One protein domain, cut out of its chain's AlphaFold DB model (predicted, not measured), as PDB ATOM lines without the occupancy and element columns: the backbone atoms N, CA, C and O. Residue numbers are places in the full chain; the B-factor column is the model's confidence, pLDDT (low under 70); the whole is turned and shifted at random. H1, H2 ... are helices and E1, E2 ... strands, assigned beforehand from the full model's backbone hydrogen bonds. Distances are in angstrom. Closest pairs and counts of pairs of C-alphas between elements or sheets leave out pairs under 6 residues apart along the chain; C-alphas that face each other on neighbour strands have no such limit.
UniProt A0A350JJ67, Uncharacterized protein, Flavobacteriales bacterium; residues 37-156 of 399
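Overview. This is residues 37 to 156 of the 399 residues of an uncharacterized protein of Flavobacteriales bacterium (UniProt A0A350JJ67). Two strongly twisted sheets of four strands each stand face to face as a sandwich, with their strands crossed at 36 degrees; E4 runs on into E5 from one sheet to the other. The short helix H1 lies beyond the sandwich at one end of the longest axis, in the loop between E2 and E3. The printed part has 120 residues, with one named helix and eight named strands in the order E1 E2 H1 E3 E4 E5 E6 E7 E8; the class is mostly strand. The sheets run E1 E2 E6 E5 and E4 E3 E7 E8, both antiparallel. The whole is flat, spanning 46 by 35 by 19 A, and only just compact, close to loose, with a radius of gyration of the C-alphas of 16.0 A.

Arrangement. Begin at E1, residues 37 to 42, which forms a hairpin with E2, residues 48 to 55; N 39 and O 52 are 2.9 A apart, within hydrogen-bond range. Next comes H1, residues 63 to 66, which is on neither sheet and is too short for an O i to N i+4 pair; its one O i to N i+3 pair is not within range. E3, residues 80 to 87, and E4, residues 94 to 100, form a hairpin, with N 99 and O 84 at 2.8 A. E5, residues 102 to 107, and E6, residues 118 to 125, form another, with N 104 and O 121 at 2.8 A. E6 is also the antiparallel neighbour of E2, with N 51 and O 122 at 2.8 A. The last hairpin is E7, residues 133 to 140, and E8, residues 148 to 155, where N 136 and O 152 are 2.8 A apart; E7 is also the antiparallel neighbour of E3, with N 83 and O 137 at 2.8 A. Across the sandwich, two sheets face to face, the facing parts are 10.1 A centre to centre; E1 and E8 are near each other, with 9 pairs of C-alphas within 10 A.

Along the chain. Find C-alpha 37 at (100.367, 128.561, 94.777), where E1 begins. E2 measures 23.3 A from first to last C-alpha, E3 21.7 A, E6 22.0 A and E7 22.6 A. H1 begins at C-alpha 63, (102.646, 144.038, 98.361). E8, 24.0 A long, ends at C-alpha 155, (106.023, 111.010, 87.823).

Size, cuts and confidence. Look at Asp 61 and Thr 131 for the two C-alphas farthest apart, at 47.1 A. The printed part has no cut, and its one long link is H1 to E3, 13 residues. The mean pLDDT of the printed part is 86.1; residues 57 to 68 and 108 to 118 are under 70.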
ATOM      1  N   ILE A  37      98.958 128.762  95.103       91.12
ATOM      2  CA  ILE A  37     100.367 128.561  94.777       91.12
ATOM      3  C   ILE A  37     100.832 127.255  95.414       91.12
ATOM      4  O   ILE A  37     100.787 127.114  96.638       91.12
ATOM      5  N   ILE A  38     101.301 126.314  94.596       94.12
ATOM      6  CA  ILE A  38     101.771 124.998  95.037       94.12
ATOM      7  C   ILE A  38     103.261 124.843  94.740       94.12
ATOM      8  O   ILE A  38     103.711 125.051  93.619       94.12
ATOM      9  N   TYR A  39     104.022 124.411  95.740       94.62
ATOM     10  CA  TYR A  39     105.377 123.896  95.563       94.62
ATOM     11  C   TYR A  39     105.471 122.528  96.231       94.62
ATOM     12  O   TYR A  39     105.425 122.437  97.459       94.62
ATOM     13  N   GLY A  40     105.615 121.472  95.439       95.06
ATOM     14  CA  GLY A  40     105.853 120.123  95.938       95.06
ATOM     15  C   GLY A  40     106.876 119.401  95.081       95.06
ATOM     16  O   GLY A  40     106.737 119.351  93.861       95.06
ATOM     17  N   LEU A  41     107.908 118.872  95.735       96.62
ATOM     18  CA  LEU A  41     108.963 118.074  95.118       96.62
ATOM     19  C   LEU A  41     108.987 116.724  95.829       96.62
ATOM     20  O   LEU A  41     109.413 116.646  96.979       96.62
ATOM     21  N   LEU A  42     108.474 115.693  95.167       97.44
ATOM     22  CA  LEU A  42     108.408 114.343  95.709       97.44
ATOM     23  C   LEU A  42     109.760 113.637  95.593       97.44
ATOM     24  O   LEU A  42     110.455 113.777  94.586       97.44
ATOM     25  N   GLU A  43     110.104 112.848  96.606       94.81
ATOM     26  CA  GLU A  43     111.374 112.122  96.694       94.81
ATOM     27  C   GLU A  43     111.109 110.659  97.069       94.81
ATOM     28  O   GLU A  43     110.637 110.363  98.165       94.81
ATOM     29  N   ALA A  44     111.396 109.727  96.159       92.50
ATOM     30  CA  ALA A  44     111.080 108.305  96.343       92.50
ATOM     31  C   ALA A  44     111.858 107.632  97.485       92.50
ATOM     32  O   ALA A  44     111.421 106.625  98.042       92.50
ATOM     33  N   ASP A  45     113.033 108.169  97.813       89.69
ATOM     34  CA  ASP A  45     113.905 107.683  98.879       89.69
ATOM     35  C   ASP A  45     113.555 108.266 100.259       89.69
ATOM     36  O   ASP A  45     114.152 107.873 101.264       89.69
ATOM     37  N   GLN A  46     112.556 109.154 100.330       90.81
ATOM     38  CA  GLN A  46     112.038 109.720 101.570       90.81
ATOM     39  C   GLN A  46     110.687 109.103 101.935       90.81
ATOM     40  O   GLN A  46     109.839 108.831 101.091       90.81
ATOM     41  N   THR A  47     110.456 108.902 103.234       92.75
ATOM     42  CA  THR A  47     109.136 108.467 103.727       92.75
ATOM     43  C   THR A  47     108.191 109.645 103.927       92.75
ATOM     44  O   THR A  47     106.994 109.513 103.703       92.75
ATOM     45  N   ARG A  48     108.716 110.800 104.345       95.50
ATOM     46  CA  ARG A  48     107.923 112.007 104.572       95.50
ATOM     47  C   ARG A  48     108.103 112.972 103.418       95.50
ATOM     48  O   ARG A  48     109.220 113.399 103.145       95.50
ATOM     49  N   GLN A  49     106.994 113.348 102.803       96.12
ATOM     50  CA  GLN A  49     106.950 114.270 101.677       96.12
ATOM     51  C   GLN A  49     106.418 115.619 102.150       96.12
ATOM     52  O   GLN A  49     105.432 115.655 102.885       96.12
ATOM     53  N   PHE A  50     107.045 116.717 101.729       95.00
ATOM     54  CA  PHE A  50     106.644 118.071 102.112       95.00
ATOM     55  C   PHE A  50     106.127 118.863 100.917       95.00
ATOM     56  O   PHE A  50     106.654 118.783  99.810       95.00
ATOM     57  N   ILE A  51     105.097 119.661 101.168       95.31
ATOM     58  CA  ILE A  51     104.387 120.437 100.161       95.31
ATOM     59  C   ILE A  51     104.074 121.797 100.766       95.31
ATOM     60  O   ILE A  51     103.613 121.901 101.902       95.31
ATOM     61  N   ARG A  52     104.294 122.866 100.010       92.75
ATOM     62  CA  ARG A  52     103.852 124.206 100.383       92.75
ATOM     63  C   ARG A  52     102.649 124.577  99.529       92.75
ATOM     64  O   ARG A  52     102.753 124.584  98.308       92.75
ATOM     65  N   ILE A  53     101.534 124.884 100.183       93.19
ATOM     66  CA  ILE A  53     100.280 125.286  99.540       93.19
ATOM     67  C   ILE A  53      99.874 126.620 100.153       93.19
ATOM     68  O   ILE A  53      99.549 126.683 101.336       93.19
ATOM     69  N   ASN A  54      99.918 127.675  99.347       89.56
ATOM     70  CA  ASN A  54      99.618 129.041  99.768       89.56
ATOM     71  C   ASN A  54      98.598 129.681  98.830       89.56
ATOM     72  O   ASN A  54      98.279 129.140  97.771       89.56
ATOM     73  N   LYS A  55      98.164 130.883  99.186       86.31
ATOM     74  CA  LYS A  55      97.433 131.795  98.311       86.31
ATOM     75  C   LYS A  55      98.244 133.051  98.000       86.31
ATOM     76  O   LYS A  55      99.043 133.502  98.820       86.31
ATOM     77  N   ALA A  56      98.070 133.592  96.798       76.69
ATOM     78  CA  ALA A  56      98.637 134.878  96.412       76.69
ATOM     79  C   ALA A  56      98.066 136.009  97.285       76.69
ATOM     80  O   ALA A  56      96.904 135.964  97.681       76.69
ATOM     81  N   PHE A  57      98.880 137.027  97.574       66.44
ATOM     82  CA  PHE A  57      98.438 138.194  98.336       66.44
ATOM     83  C   PHE A  57      97.399 138.979  97.531       66.44
ATOM     84  O   PHE A  57      97.706 139.466  96.442       66.44
ATOM     85  N   VAL A  58      96.200 139.150  98.083       56.53
ATOM     86  CA  VAL A  58      95.186 140.062  97.545       56.53
ATOM     87  C   VAL A  58      94.747 140.986  98.679       56.53
ATOM     88  O   VAL A  58      94.083 140.562  99.620       56.53
ATOM     89  N   GLY A  59      95.161 142.251  98.621       58.19
ATOM     90  CA  GLY A  59      94.837 143.259  99.632       58.19
ATOM     91  C   GLY A  59      94.982 144.679  99.087       58.19
ATOM     92  O   GLY A  59      95.609 144.883  98.051       58.19
ATOM     93  N   GLU A  60      94.380 145.650  99.777       55.31
ATOM     94  CA  GLU A  60      94.438 147.076  99.407       55.31
ATOM     95  C   GLU A  60      95.798 147.717  99.738       55.31
ATOM     96  O   GLU A  60      96.177 148.731  99.150       55.31
ATOM     97  N   ASP A  61      96.554 147.111 100.656       62.66
ATOM     98  CA  ASP A  61      97.896 147.550 101.027       62.66
ATOM     99  C   ASP A  61      98.949 147.177  99.975       62.66
ATOM    100  O   ASP A  61      98.802 146.251  99.177       62.66
ATOM    101  N   SER A  62     100.092 147.869 100.011       61.47
ATOM    102  CA  SER A  62     101.226 147.533  99.145       61.47
ATOM    103  C   SER A  62     101.701 146.087  99.367       61.47
ATOM    104  O   SER A  62     101.792 145.623 100.506       61.47
ATOM    105  N   ALA A  63     102.117 145.405  98.296       57.88
ATOM    106  CA  ALA A  63     102.646 144.038  98.361       57.88
ATOM    107  C   ALA A  63     103.783 143.869  99.392       57.88
ATOM    108  O   ALA A  63     103.893 142.826 100.026       57.88
ATOM    109  N   ALA A  64     104.599 144.909  99.609       58.44
ATOM    110  CA  ALA A  64     105.676 144.909 100.601       58.44
ATOM    111  C   ALA A  64     105.175 144.944 102.058       58.44
ATOM    112  O   ALA A  64     105.847 144.420 102.945       58.44
ATOM    113  N   ALA A  65     104.018 145.561 102.313       61.38
ATOM    114  CA  ALA A  65     103.378 145.558 103.626       61.38
ATOM    115  C   ALA A  65     102.706 144.203 103.897       61.38
ATOM    116  O   ALA A  65     102.942 143.605 104.947       61.38
ATOM    117  N   LEU A  66     101.973 143.671 102.912       61.81
ATOM    118  CA  LEU A  66     101.325 142.356 102.995       61.81
ATOM    119  C   LEU A  66     102.351 141.221 103.153       61.81
ATOM    120  O   LEU A  66     102.158 140.327 103.969       61.81
ATOM    121  N   ALA A  67     103.494 141.293 102.463       59.22
ATOM    122  CA  ALA A  67     104.577 140.308 102.559       59.22
ATOM    123  C   ALA A  67     105.189 140.161 103.968       59.22
ATOM    124  O   ALA A  67     105.841 139.151 104.251       59.22
ATOM    125  N   ARG A  68     105.004 141.157 104.848       66.94
ATOM    126  CA  ARG A  68     105.498 141.145 106.235       66.94
ATOM    127  C   ARG A  68     104.480 140.601 107.237       66.94
ATOM    128  O   ARG A  68     104.870 140.259 108.353       66.94
ATOM    129  N   GLN A  69     103.204 140.516 106.862       70.44
ATOM    130  CA  GLN A  69     102.160 139.998 107.736       70.44
ATOM    131  C   GLN A  69     102.232 138.471 107.807       70.44
ATOM    132  O   GLN A  69     102.201 137.781 106.790       70.44
ATOM    133  N   ASN A  70     102.313 137.938 109.026       71.31
ATOM    134  CA  ASN A  70     102.350 136.497 109.243       71.31
ATOM    135  C   ASN A  70     100.988 135.860 108.901       71.31
ATOM    136  O   ASN A  70      99.940 136.417 109.234       71.31
ATOM    137  N   GLY A  71     101.010 134.709 108.228       72.31
ATOM    138  CA  GLY A  71      99.830 133.891 107.932       72.31
ATOM    139  C   GLY A  71      98.892 134.398 106.830       72.31
ATOM    140  O   GLY A  71      97.941 133.707 106.485       72.31
ATOM    141  N   ILE A  72      99.125 135.576 106.241       77.12
ATOM    142  CA  ILE A  72      98.187 136.165 105.264       77.12
ATOM    143  C   ILE A  72      98.081 135.366 103.951       77.12
ATOM    144  O   ILE A  72      97.071 135.420 103.256       77.12
ATOM    145  N   ASN A  73      99.124 134.611 103.615       80.81
ATOM    146  CA  ASN A  73      99.197 133.756 102.433       80.81
ATOM    147  C   ASN A  73      98.861 132.287 102.740       80.81
ATOM    148  O   ASN A  73      99.053 131.427 101.879       80.81
ATOM    149  N   GLU A  74      98.378 131.985 103.943       87.12
ATOM    150  CA  GLU A  74      98.090 130.628 104.395       87.12
ATOM    151  C   GLU A  74      96.580 130.369 104.367       87.12
ATOM    152  O   GLU A  74      95.772 131.251 104.660       87.12
ATOM    153  N   TYR A  75      96.194 129.144 104.019       88.12
ATOM    154  CA  TYR A  75      94.814 128.699 104.175       88.12
ATOM    155  C   TYR A  75      94.535 128.298 105.629       88.12
ATOM    156  O   TYR A  75      95.354 127.648 106.298       88.12
ATOM    157  N   SER A  76      93.350 128.655 106.112       87.44
ATOM    158  CA  SER A  76      92.784 128.088 107.332       87.44
ATOM    159  C   SER A  76      92.341 126.638 107.110       87.44
ATOM    160  O   SER A  76      92.157 126.182 105.982       87.44
ATOM    161  N   ASP A  77      92.146 125.906 108.206       86.00
ATOM    162  CA  ASP A  77      91.799 124.478 108.158       86.00
ATOM    163  C   ASP A  77      90.389 124.229 107.592       86.00
ATOM    164  O   ASP A  77      90.081 123.121 107.166       86.00
ATOM    165  N   ALA A  78      89.530 125.254 107.577       88.19
ATOM    166  CA  ALA A  78      88.207 125.189 106.961       88.19
ATOM    167  C   ALA A  78      88.241 125.469 105.448       88.19
ATOM    168  O   ALA A  78      87.337 125.038 104.735       88.19
ATOM    169  N   GLU A  79      89.267 126.177 104.960       91.19
ATOM    170  CA  GLU A  79      89.348 126.626 103.566       91.19
ATOM    171  C   GLU A  79      90.011 125.613 102.630       91.19
ATOM    172  O   GLU A  79      89.797 125.690 101.423       91.19
ATOM    173  N   LEU A  80      90.836 124.693 103.140       94.19
ATOM    174  CA  LEU A  80      91.630 123.787 102.308       94.19
ATOM    175  C   LEU A  80      91.532 122.336 102.782       94.19
ATOM    176  O   LEU A  80      92.000 121.993 103.864       94.19
ATOM    177  N   ASN A  81      91.053 121.466 101.892       96.00
ATOM    178  CA  ASN A  81      91.207 120.018 102.003       96.00
ATOM    179  C   ASN A  81      92.131 119.527 100.888       96.00
ATOM    180  O   ASN A  81      91.825 119.710  99.711       96.00
ATOM    181  N   ALA A  82      93.253 118.899 101.237       97.31
ATOM    182  CA  ALA A  82      94.250 118.472 100.261       97.31
ATOM    183  C   ALA A  82      94.630 116.997 100.425       97.31
ATOM    184  O   ALA A  82      94.806 116.497 101.539       97.31
ATOM    185  N   PHE A  83      94.782 116.322  99.289       98.06
ATOM    186  CA  PHE A  83      95.072 114.899  99.187       98.06
ATOM    187  C   PHE A  83      96.131 114.645  98.121       98.06
ATOM    188  O   PHE A  83      96.198 115.349  97.114       98.06
ATOM    189  N   VAL A  84      96.920 113.596  98.315       98.56
ATOM    190  CA  VAL A  84      97.733 113.003  97.253       98.56
ATOM    191  C   VAL A  84      97.144 111.647  96.896       98.56
ATOM    192  O   VAL A  84      96.903 110.821  97.777       98.56
ATOM    193  N   HIS A  85      96.914 111.420  95.609       98.19
ATOM    194  CA  HIS A  85      96.428 110.160  95.056       98.19
ATOM    195  C   HIS A  85      97.542 109.479  94.266       98.19
ATOM    196  O   HIS A  85      98.188 110.118  93.433       98.19
ATOM    197  N   GLU A  86      97.745 108.184  94.497       98.19
ATOM    198  CA  GLU A  86      98.541 107.358  93.590       98.19
ATOM    199  C   GLU A  86      97.678 106.970  92.384       98.19
ATOM    200  O   GLU A  86      96.552 106.481  92.527       98.19
ATOM    201  N   MET A  87      98.225 107.193  91.197       98.12
ATOM    202  CA  MET A  87      97.582 106.993  89.907       98.12
ATOM    203  C   MET A  87      98.318 105.900  89.129       98.12
ATOM    204  O   MET A  87      99.539 105.753  89.228       98.12
ATOM    205  N   GLU A  88      97.584 105.173  88.295       97.25
ATOM    206  CA  GLU A  88      98.188 104.327  87.271       97.25
ATOM    207  C   GLU A  88      98.963 105.158  86.236       97.25
ATOM    208  O   GLU A  88      98.796 106.373  86.117       97.25
ATOM    209  N   VAL A  89      99.804 104.483  85.449       94.00
ATOM    210  CA  VAL A  89     100.638 105.114  84.407       94.00
ATOM    211  C   VAL A  89      99.835 105.819  83.307       94.00
ATOM    212  O   VAL A  89     100.399 106.600  82.548       94.00
ATOM    213  N   ASP A  90      98.527 105.561  83.216       94.06
ATOM    214  CA  ASP A  90      97.620 106.279  82.318       94.06
ATOM    215  C   ASP A  90      97.319 107.718  82.785       94.06
ATOM    216  O   ASP A  90      96.785 108.510  82.008       94.06
ATOM    217  N   GLY A  91      97.655 108.064  84.036       91.88
ATOM    218  CA  GLY A  91      97.411 109.373  84.646       91.88
ATOM    219  C   GLY A  91      95.940 109.682  84.944       91.88
ATOM    220  O   GLY A  91      95.625 110.799  85.351       91.88
ATOM    221  N   ILE A  92      95.039 108.717  84.750       92.94
ATOM    222  CA  ILE A  92      93.582 108.883  84.850       92.94
ATOM    223  C   ILE A  92      93.012 107.966  85.932       92.94
ATOM    224  O   ILE A  92      92.167 108.389  86.726       92.94
ATOM    225  N   THR A  93      93.467 106.718  85.991       95.94
ATOM    226  CA  THR A  93      92.935 105.711  86.906       95.94
ATOM    227  C   THR A  93      93.556 105.882  88.293       95.94
ATOM    228  O   THR A  93      94.752 105.670  88.484       95.94
ATOM    229  N   LYS A  94      92.732 106.265  89.279       95.69
ATOM    230  CA  LYS A  94      93.121 106.316  90.699       95.69
ATOM    231  C   LYS A  94      93.275 104.894  91.250       95.69
ATOM    232  O   LYS A  94      92.413 104.047  91.019       95.69
ATOM    233  N   THR A  95      94.336 104.651  92.012       96.44
ATOM    234  CA  THR A  95      94.474 103.436  92.832       96.44
ATOM    235  C   THR A  95      93.709 103.590  94.156       96.44
ATOM    236  O   THR A  95      93.119 104.634  94.440       96.44
ATOM    237  N   GLU A  96      93.739 102.566  95.012       95.88
ATOM    238  CA  GLU A  96      93.177 102.647  96.369       95.88
ATOM    239  C   GLU A  96      94.041 103.483  97.335       95.88
ATOM    240  O   GLU A  96      93.588 103.831  98.428       95.88
ATOM    241  N   ARG A  97      95.286 103.826  96.965       97.12
ATOM    242  CA  ARG A  97      96.206 104.570  97.835       97.12
ATOM    243  C   ARG A  97      95.968 106.073  97.703       97.12
ATOM    244  O   ARG A  97      96.173 106.682  96.655       97.12
ATOM    245  N   THR A  98      95.517 106.676  98.798       97.81
ATOM    246  CA  THR A  98      95.286 108.118  98.931       97.81
ATOM    247  C   THR A  98      95.758 108.581 100.302       97.81
ATOM    248  O   THR A  98      95.476 107.927 101.308       97.81
ATOM    249  N   TRP A  99      96.437 109.725 100.348       98.38
ATOM    250  CA  TRP A  99      96.971 110.307 101.576       98.38
ATOM    251  C   TRP A  99      96.398 111.704 101.809       98.38
ATOM    252  O   TRP A  99      96.637 112.591 100.987       98.38
ATOM    253  N   PRO A 100      95.665 111.937 102.912       98.00
ATOM    254  CA  PRO A 100      95.322 113.289 103.325       98.00
ATOM    255  C   PRO A 100      96.580 114.026 103.787       98.00
ATOM    256  O   PRO A 100      97.441 113.455 104.463       98.00
ATOM    257  N   LEU A 101      96.679 115.306 103.442       97.81
ATOM    258  CA  LEU A 101      97.792 116.132 103.875       97.81
ATOM    259  C   LEU A 101      97.605 116.614 105.313       97.81
ATOM    260  O   LEU A 101      96.543 117.093 105.699       97.81
ATOM    261  N   THR A 102      98.677 116.537 106.097       96.25
ATOM    262  CA  THR A 102      98.720 117.049 107.467       96.25
ATOM    263  C   THR A 102      99.438 118.392 107.497       96.25
ATOM    264  O   THR A 102     100.563 118.518 107.014       96.25
ATOM    265  N   LYS A 103      98.795 119.399 108.087       94.19
ATOM    266  CA  LYS A 103      99.351 120.742 108.272       94.19
ATOM    267  C   LYS A 103     100.404 120.750 109.385       94.19
ATOM    268  O   LYS A 103     100.224 120.127 110.429       94.19
ATOM    269  N   THR A 104     101.501 121.468 109.177       91.12
ATOM    270  CA  THR A 104     102.526 121.737 110.192       91.12
ATOM    271  C   THR A 104     103.157 123.107 109.963       91.12
ATOM    272  O   THR A 104     103.019 123.700 108.893       91.12
ATOM    273  N   THR A 105     103.864 123.620 110.963       86.81
ATOM    274  CA  THR A 105     104.524 124.924 110.905       86.81
ATOM    275  C   THR A 105     106.024 124.743 111.062       86.81
ATOM    276  O   THR A 105     106.488 124.043 111.961       86.81
ATOM    277  N   ILE A 106     106.787 125.389 110.185       80.94
ATOM    278  CA  ILE A 106     108.241 125.492 110.307       80.94
ATOM    279  C   ILE A 106     108.627 126.871 110.831       80.94
ATOM    280  O   ILE A 106     108.029 127.873 110.440       80.94
ATOM    281  N   TYR A 107     109.642 126.895 111.691       76.19
ATOM    282  CA  TYR A 107     110.173 128.084 112.360       76.19
ATOM    283  C   TYR A 107     111.641 128.294 111.977       76.19
ATOM    284  O   TYR A 107     112.302 127.345 111.546       76.19
ATOM    285  N   ASN A 108     112.159 129.505 112.195       66.69
ATOM    286  CA  ASN A 108     113.568 129.876 111.990       66.69
ATOM    287  C   ASN A 108     114.020 129.831 110.521       66.69
ATOM    288  O   ASN A 108     115.009 129.175 110.185       66.69
ATOM    289  N   LYS A 109     113.296 130.513 109.627       66.06
ATOM    290  CA  LYS A 109     113.822 130.765 108.279       66.06
ATOM    291  C   LYS A 109     114.879 131.865 108.320       66.06
ATOM    292  O   LYS A 109     114.874 132.691 109.225       66.06
ATOM    293  N   GLU A 110     115.762 131.878 107.326       58.59
ATOM    294  CA  GLU A 110     116.674 133.005 107.122       58.59
ATOM    295  C   GLU A 110     115.881 134.302 106.901       58.59
ATOM    296  O   GLU A 110     114.836 134.299 106.241       58.59
ATOM    297  N   ASP A 111     116.375 135.403 107.466       51.59
ATOM    298  CA  ASP A 111     115.727 136.707 107.372       51.59
ATOM    299  C   ASP A 111     115.744 137.246 105.933       51.59
ATOM    300  O   ASP A 111     116.741 137.153 105.215       51.59
ATOM    301  N   GLY A 112     114.633 137.852 105.507       58.62
ATOM    302  CA  GLY A 112     114.479 138.409 104.163       58.62
ATOM    303  C   GLY A 112     113.331 139.412 104.052       58.62
ATOM    304  O   GLY A 112     112.753 139.845 105.045       58.62
ATOM    305  N   SER A 113     112.981 139.801 102.820       50.16
ATOM    306  CA  SER A 113     111.889 140.758 102.551       50.16
ATOM    307  C   SER A 113     110.485 140.222 102.877       50.16
ATOM    308  O   SER A 113     109.536 141.005 102.922       50.16
ATOM    309  N   PHE A 114     110.358 138.912 103.091       55.28
ATOM    310  CA  PHE A 114     109.133 138.214 103.487       55.28
ATOM    311  C   PHE A 114     109.243 137.756 104.941       55.28
ATOM    312  O   PHE A 114     110.350 137.509 105.416       55.28
ATOM    313  N   ASN A 115     108.107 137.604 105.628       56.12
ATOM    314  CA  ASN A 115     108.090 137.112 107.007       56.12
ATOM    315  C   ASN A 115     108.826 135.754 107.139       56.12
ATOM    316  O   ASN A 115     108.506 134.779 106.446       56.12
ATOM    317  N   SER A 116     109.823 135.717 108.028       60.00
ATOM    318  CA  SER A 116     110.673 134.559 108.332       60.00
ATOM    319  C   SER A 116     110.283 133.839 109.636       60.00
ATOM    320  O   SER A 116     110.820 132.762 109.906       60.00
ATOM    321  N   ASP A 117     109.325 134.375 110.408       64.44
ATOM    322  CA  ASP A 117     108.958 133.895 111.750       64.44
ATOM    323  C   ASP A 117     108.410 132.464 111.700       64.44
ATOM    324  O   ASP A 117     108.826 131.583 112.459       64.44
ATOM    325  N   SER A 118     107.471 132.224 110.784       69.56
ATOM    326  CA  SER A 118     106.847 130.919 110.594       69.56
ATOM    327  C   SER A 118     106.274 130.766 109.196       69.56
ATOM    328  O   SER A 118     105.899 131.741 108.558       69.56
ATOM    329  N   ASN A 119     106.208 129.536 108.694       75.50
ATOM    330  CA  ASN A 119     105.410 129.224 107.512       75.50
ATOM    331  C   ASN A 119     104.691 127.897 107.699       75.50
ATOM    332  O   ASN A 119     105.295 126.914 108.138       75.50
ATOM    333  N   VAL A 120     103.433 127.857 107.285       86.44
ATOM    334  CA  VAL A 120     102.683 126.620 107.138       86.44
ATOM    335  C   VAL A 120     103.201 125.830 105.940       86.44
ATOM    336  O   VAL A 120     103.397 126.345 104.836       86.44
ATOM    337  N   ILE A 121     103.416 124.544 106.181       91.50
ATOM    338  CA  ILE A 121     103.650 123.530 105.162       91.50
ATOM    339  C   ILE A 121     102.741 122.336 105.444       91.50
ATOM    340  O   ILE A 121     102.204 122.164 106.537       91.50
ATOM    341  N   TYR A 122     102.597 121.489 104.446       95.56
ATOM    342  CA  TYR A 122     101.809 120.278 104.500       95.56
ATOM    343  C   TYR A 122     102.726 119.086 104.276       95.56
ATOM    344  O   TYR A 122     103.742 119.197 103.587       95.56
ATOM    345  N   TYR A 123     102.390 117.945 104.863       97.00
ATOM    346  CA  TYR A 123     103.134 116.718 104.638       97.00
ATOM    347  C   TYR A 123     102.229 115.497 104.587       97.00
ATOM    348  O   TYR A 123     101.110 115.508 105.099       97.00
ATOM    349  N   PHE A 124     102.748 114.432 103.991       98.00
ATOM    350  CA  PHE A 124     102.187 113.094 104.094       98.00
ATOM    351  C   PHE A 124     103.316 112.070 104.208       98.00
ATOM    352  O   PHE A 124     104.434 112.313 103.745       98.00
ATOM    353  N   ASP A 125     103.024 110.942 104.852       97.38
ATOM    354  CA  ASP A 125     103.973 109.848 105.032       97.38
ATOM    355  C   ASP A 125     103.593 108.691 104.095       97.38
ATOM    356  O   ASP A 125     102.520 108.095 104.220       97.38
ATOM    357  N   ALA A 126     104.466 108.384 103.137       94.81
ATOM    358  CA  ALA A 126     104.263 107.336 102.149       94.81
ATOM    359  C   ALA A 126     105.595 106.777 101.635       94.81
ATOM    360  O   ALA A 126     106.560 107.504 101.425       94.81
ATOM    361  N   THR A 127     105.615 105.474 101.355       93.00
ATOM    362  CA  THR A 127     106.612 104.881 100.455       93.00
ATOM    363  C   THR A 127     106.061 104.949  99.038       93.00
ATOM    364  O   THR A 127     105.063 104.279  98.735       93.00
ATOM    365  N   LEU A 128     106.682 105.790  98.212       94.19
ATOM    366  CA  LEU A 128     106.275 106.023  96.832       94.19
ATOM    367  C   LEU A 128     106.788 104.888  95.932       94.19
ATOM    368  O   LEU A 128     107.958 104.515  95.982       94.19
ATOM    369  N   ASP A 129     105.901 104.338  95.114       93.31
ATOM    370  CA  ASP A 129     106.218 103.468  93.985       93.31
ATOM    371  C   ASP A 129     106.623 104.314  92.767       93.31
ATOM    372  O   ASP A 129     105.839 105.133  92.285       93.31
ATOM    373  N   VAL A 130     107.843 104.101  92.272       94.19
ATOM    374  CA  VAL A 130     108.416 104.805  91.110       94.19
ATOM    375  C   VAL A 130     107.816 104.380  89.768       94.19
ATOM    376  O   VAL A 130     108.099 104.986  88.742       94.19
ATOM    377  N   THR A 131     106.982 103.340  89.751       93.56
ATOM    378  CA  THR A 131     106.248 102.893  88.556       93.56
ATOM    379  C   THR A 131     104.867 103.542  88.425       93.56
ATOM    380  O   THR A 131     104.136 103.245  87.480       93.56
ATOM    381  N   LYS A 132     104.496 104.417  89.369       95.88
ATOM    382  CA  LYS A 132     103.194 105.093  89.448       95.88
ATOM    383  C   LYS A 132     103.341 106.603  89.277       95.88
ATOM    384  O   LYS A 132     104.433 107.156  89.383       95.88
ATOM    385  N   LEU A 133     102.214 107.269  89.038       97.88
ATOM    386  CA  LEU A 133     102.125 108.729  89.021       97.88
ATOM    387  C   LEU A 133     101.432 109.225  90.296       97.88
ATOM    388  O   LEU A 133     100.673 108.489  90.923       97.88
ATOM    389  N   TYR A 134     101.669 110.478  90.680       98.25
ATOM    390  CA  TYR A 134     101.112 111.060  91.904       98.25
ATOM    391  C   TYR A 134     100.409 112.367  91.603       98.25
ATOM    392  O   TYR A 134     101.018 113.324  91.115       98.25
ATOM    393  N   GLN A 135      99.119 112.398  91.919       98.50
ATOM    394  CA  GLN A 135      98.272 113.561  91.740       98.50
ATOM    395  C   GLN A 135      98.047 114.261  93.077       98.50
ATOM    396  O   GLN A 135      97.487 113.668  93.996       98.50
ATOM    397  N   LEU A 136      98.430 115.529  93.170       98.50
ATOM    398  CA  LEU A 136      97.938 116.423  94.210       98.50
ATOM    399  C   LEU A 136      96.534 116.900  93.825       98.50
ATOM    400  O   LEU A 136      96.336 117.385  92.713       98.50
ATOM    401  N   GLU A 137      95.581 116.798  94.747       98.00
ATOM    402  CA  GLU A 137      94.229 117.349  94.637       98.00
ATOM    403  C   GLU A 137      93.963 118.249  95.849       98.00
ATOM    404  O   GLU A 137      94.001 117.800  96.991       98.00
ATOM    405  N   CYS A 138      93.710 119.532  95.605       97.25
ATOM    406  CA  CYS A 138      93.336 120.515  96.616       97.25
ATOM    407  C   CYS A 138      91.921 121.009  96.331       97.25
ATOM    408  O   CYS A 138      91.660 121.578  95.271       97.25
ATOM    409  N   VAL A 139      91.024 120.825  97.291       96.12
ATOM    410  CA  VAL A 139      89.682 121.400  97.297       96.12
ATOM    411  C   VAL A 139      89.727 122.647  98.166       96.12
ATOM    412  O   VAL A 139      89.967 122.558  99.371       96.12
ATOM    413  N   VAL A 140      89.549 123.806  97.536       93.31
ATOM    414  CA  VAL A 140      89.582 125.108  98.203       93.31
ATOM    415  C   VAL A 140      88.162 125.654  98.300       93.31
ATOM    416  O   VAL A 140      87.481 125.786  97.282       93.31
ATOM    417  N   ASN A 141      87.740 125.979  99.517       91.88
ATOM    418  CA  ASN A 141      86.412 126.474  99.854       91.88
ATOM    419  C   ASN A 141      86.537 127.746 100.703       91.88
ATOM    420  O   ASN A 141      86.638 127.685 101.927       91.88
ATOM    421  N   VAL A 142      86.589 128.898 100.039       86.44
ATOM    422  CA  VAL A 142      86.656 130.210 100.695       86.44
ATOM    423  C   VAL A 142      85.242 130.774 100.797       86.44
ATOM    424  O   VAL A 142      84.475 130.722  99.838       86.44
ATOM    425  N   GLU A 143      84.880 131.309 101.964       83.56
ATOM    426  CA  GLU A 143      83.548 131.874 102.188       83.56
ATOM    427  C   GLU A 143      83.245 132.992 101.176       83.56
ATOM    428  O   GLU A 143      83.970 133.981 101.080       83.56
ATOM    429  N   GLY A 144      82.147 132.838 100.431       81.06
ATOM    430  CA  GLY A 144      81.730 133.795  99.403       81.06
ATOM    431  C   GLY A 144      82.297 133.531  98.004       81.06
ATOM    432  O   GLY A 144      81.965 134.280  97.086       81.06
ATOM    433  N   GLU A 145      83.085 132.468  97.818       82.94
ATOM    434  CA  GLU A 145      83.565 131.998  96.516       82.94
ATOM    435  C   GLU A 145      83.000 130.607  96.177       82.94
ATOM    436  O   GLU A 145      82.601 129.842  97.056       82.94
ATOM    437  N   ASP A 146      82.964 130.271  94.885       86.94
ATOM    438  CA  ASP A 146      82.642 128.911  94.449       86.94
ATOM    439  C   ASP A 146      83.777 127.950  94.835       86.94
ATOM    440  O   ASP A 146      84.961 128.267  94.676       86.94
ATOM    441  N   GLU A 147      83.419 126.743  95.289       90.81
ATOM    442  CA  GLU A 147      84.402 125.687  95.539       90.81
ATOM    443  C   GLU A 147      85.209 125.413  94.267       90.81
ATOM    444  O   GLU A 147      84.668 125.232  93.171       90.81
ATOM    445  N   ARG A 148      86.527 125.331  94.427       90.50
ATOM    446  CA  ARG A 148      87.452 125.102  93.322       90.50
ATOM    447  C   ARG A 148      88.378 123.939  93.605       90.50
ATOM    448  O   ARG A 148      88.776 123.681  94.741       90.50
ATOM    449  N   LYS A 149      88.771 123.278  92.522       95.25
ATOM    450  CA  LYS A 149      89.730 122.182  92.547       95.25
ATOM    451  C   LYS A 149      91.019 122.619  91.878       95.25
ATOM    452  O   LYS A 149      90.999 123.094  90.746       95.25
ATOM    453  N   VAL A 150      92.119 122.440  92.593       96.56
ATOM    454  CA  VAL A 150      93.472 122.663  92.093       96.56
ATOM    455  C   VAL A 150      94.165 121.315  92.050       96.56
ATOM    456  O   VAL A 150      94.188 120.601  93.053       96.56
ATOM    457  N   THR A 151      94.688 120.938  90.889       97.75
ATOM    458  CA  THR A 151      95.260 119.603  90.681       97.75
ATOM    459  C   THR A 151      96.599 119.677  89.983       97.75
ATOM    460  O   THR A 151      96.759 120.476  89.066       97.75
ATOM    461  N   ALA A 152      97.528 118.800  90.334       97.94
ATOM    462  CA  ALA A 152      98.795 118.662  89.626       97.94
ATOM    463  C   ALA A 152      99.220 117.192  89.608       97.94
ATOM    464  O   ALA A 152      98.934 116.473  90.560       97.94
ATOM    465  N   LEU A 153      99.866 116.735  88.536       98.00
ATOM    466  CA  LEU A 153     100.260 115.337  88.337       98.00
ATOM    467  C   LEU A 153     101.753 115.271  88.034       98.00
ATOM    468  O   LEU A 153     102.255 116.083  87.264       98.00
ATOM    469  N   THR A 154     102.460 114.314  88.628       97.94
ATOM    470  CA  THR A 154     103.878 114.105  88.333       97.94
ATOM    471  C   THR A 154     104.271 112.637  88.425       97.94
ATOM    472  O   THR A 154     103.629 111.854  89.128       97.94
ATOM    473  N   ASP A 155     105.311 112.272  87.687       96.69
ATOM    474  CA  ASP A 155     106.023 111.010  87.823       96.69
ATOM    475  C   ASP A 155     107.052 111.086  88.957       96.69
ATOM    476  O   ASP A 155     107.381 112.162  89.464       96.69
ATOM    477  N   ILE A 156     107.575 109.934  89.366       95.50
ATOM    478  CA  ILE A 156     108.616 109.847  90.389       95.50
ATOM    479  C   ILE A 156     109.914 109.363  89.762       95.50
ATOM    480  O   ILE A 156     109.944 108.331  89.097       95.50
TER     481      ILE A 156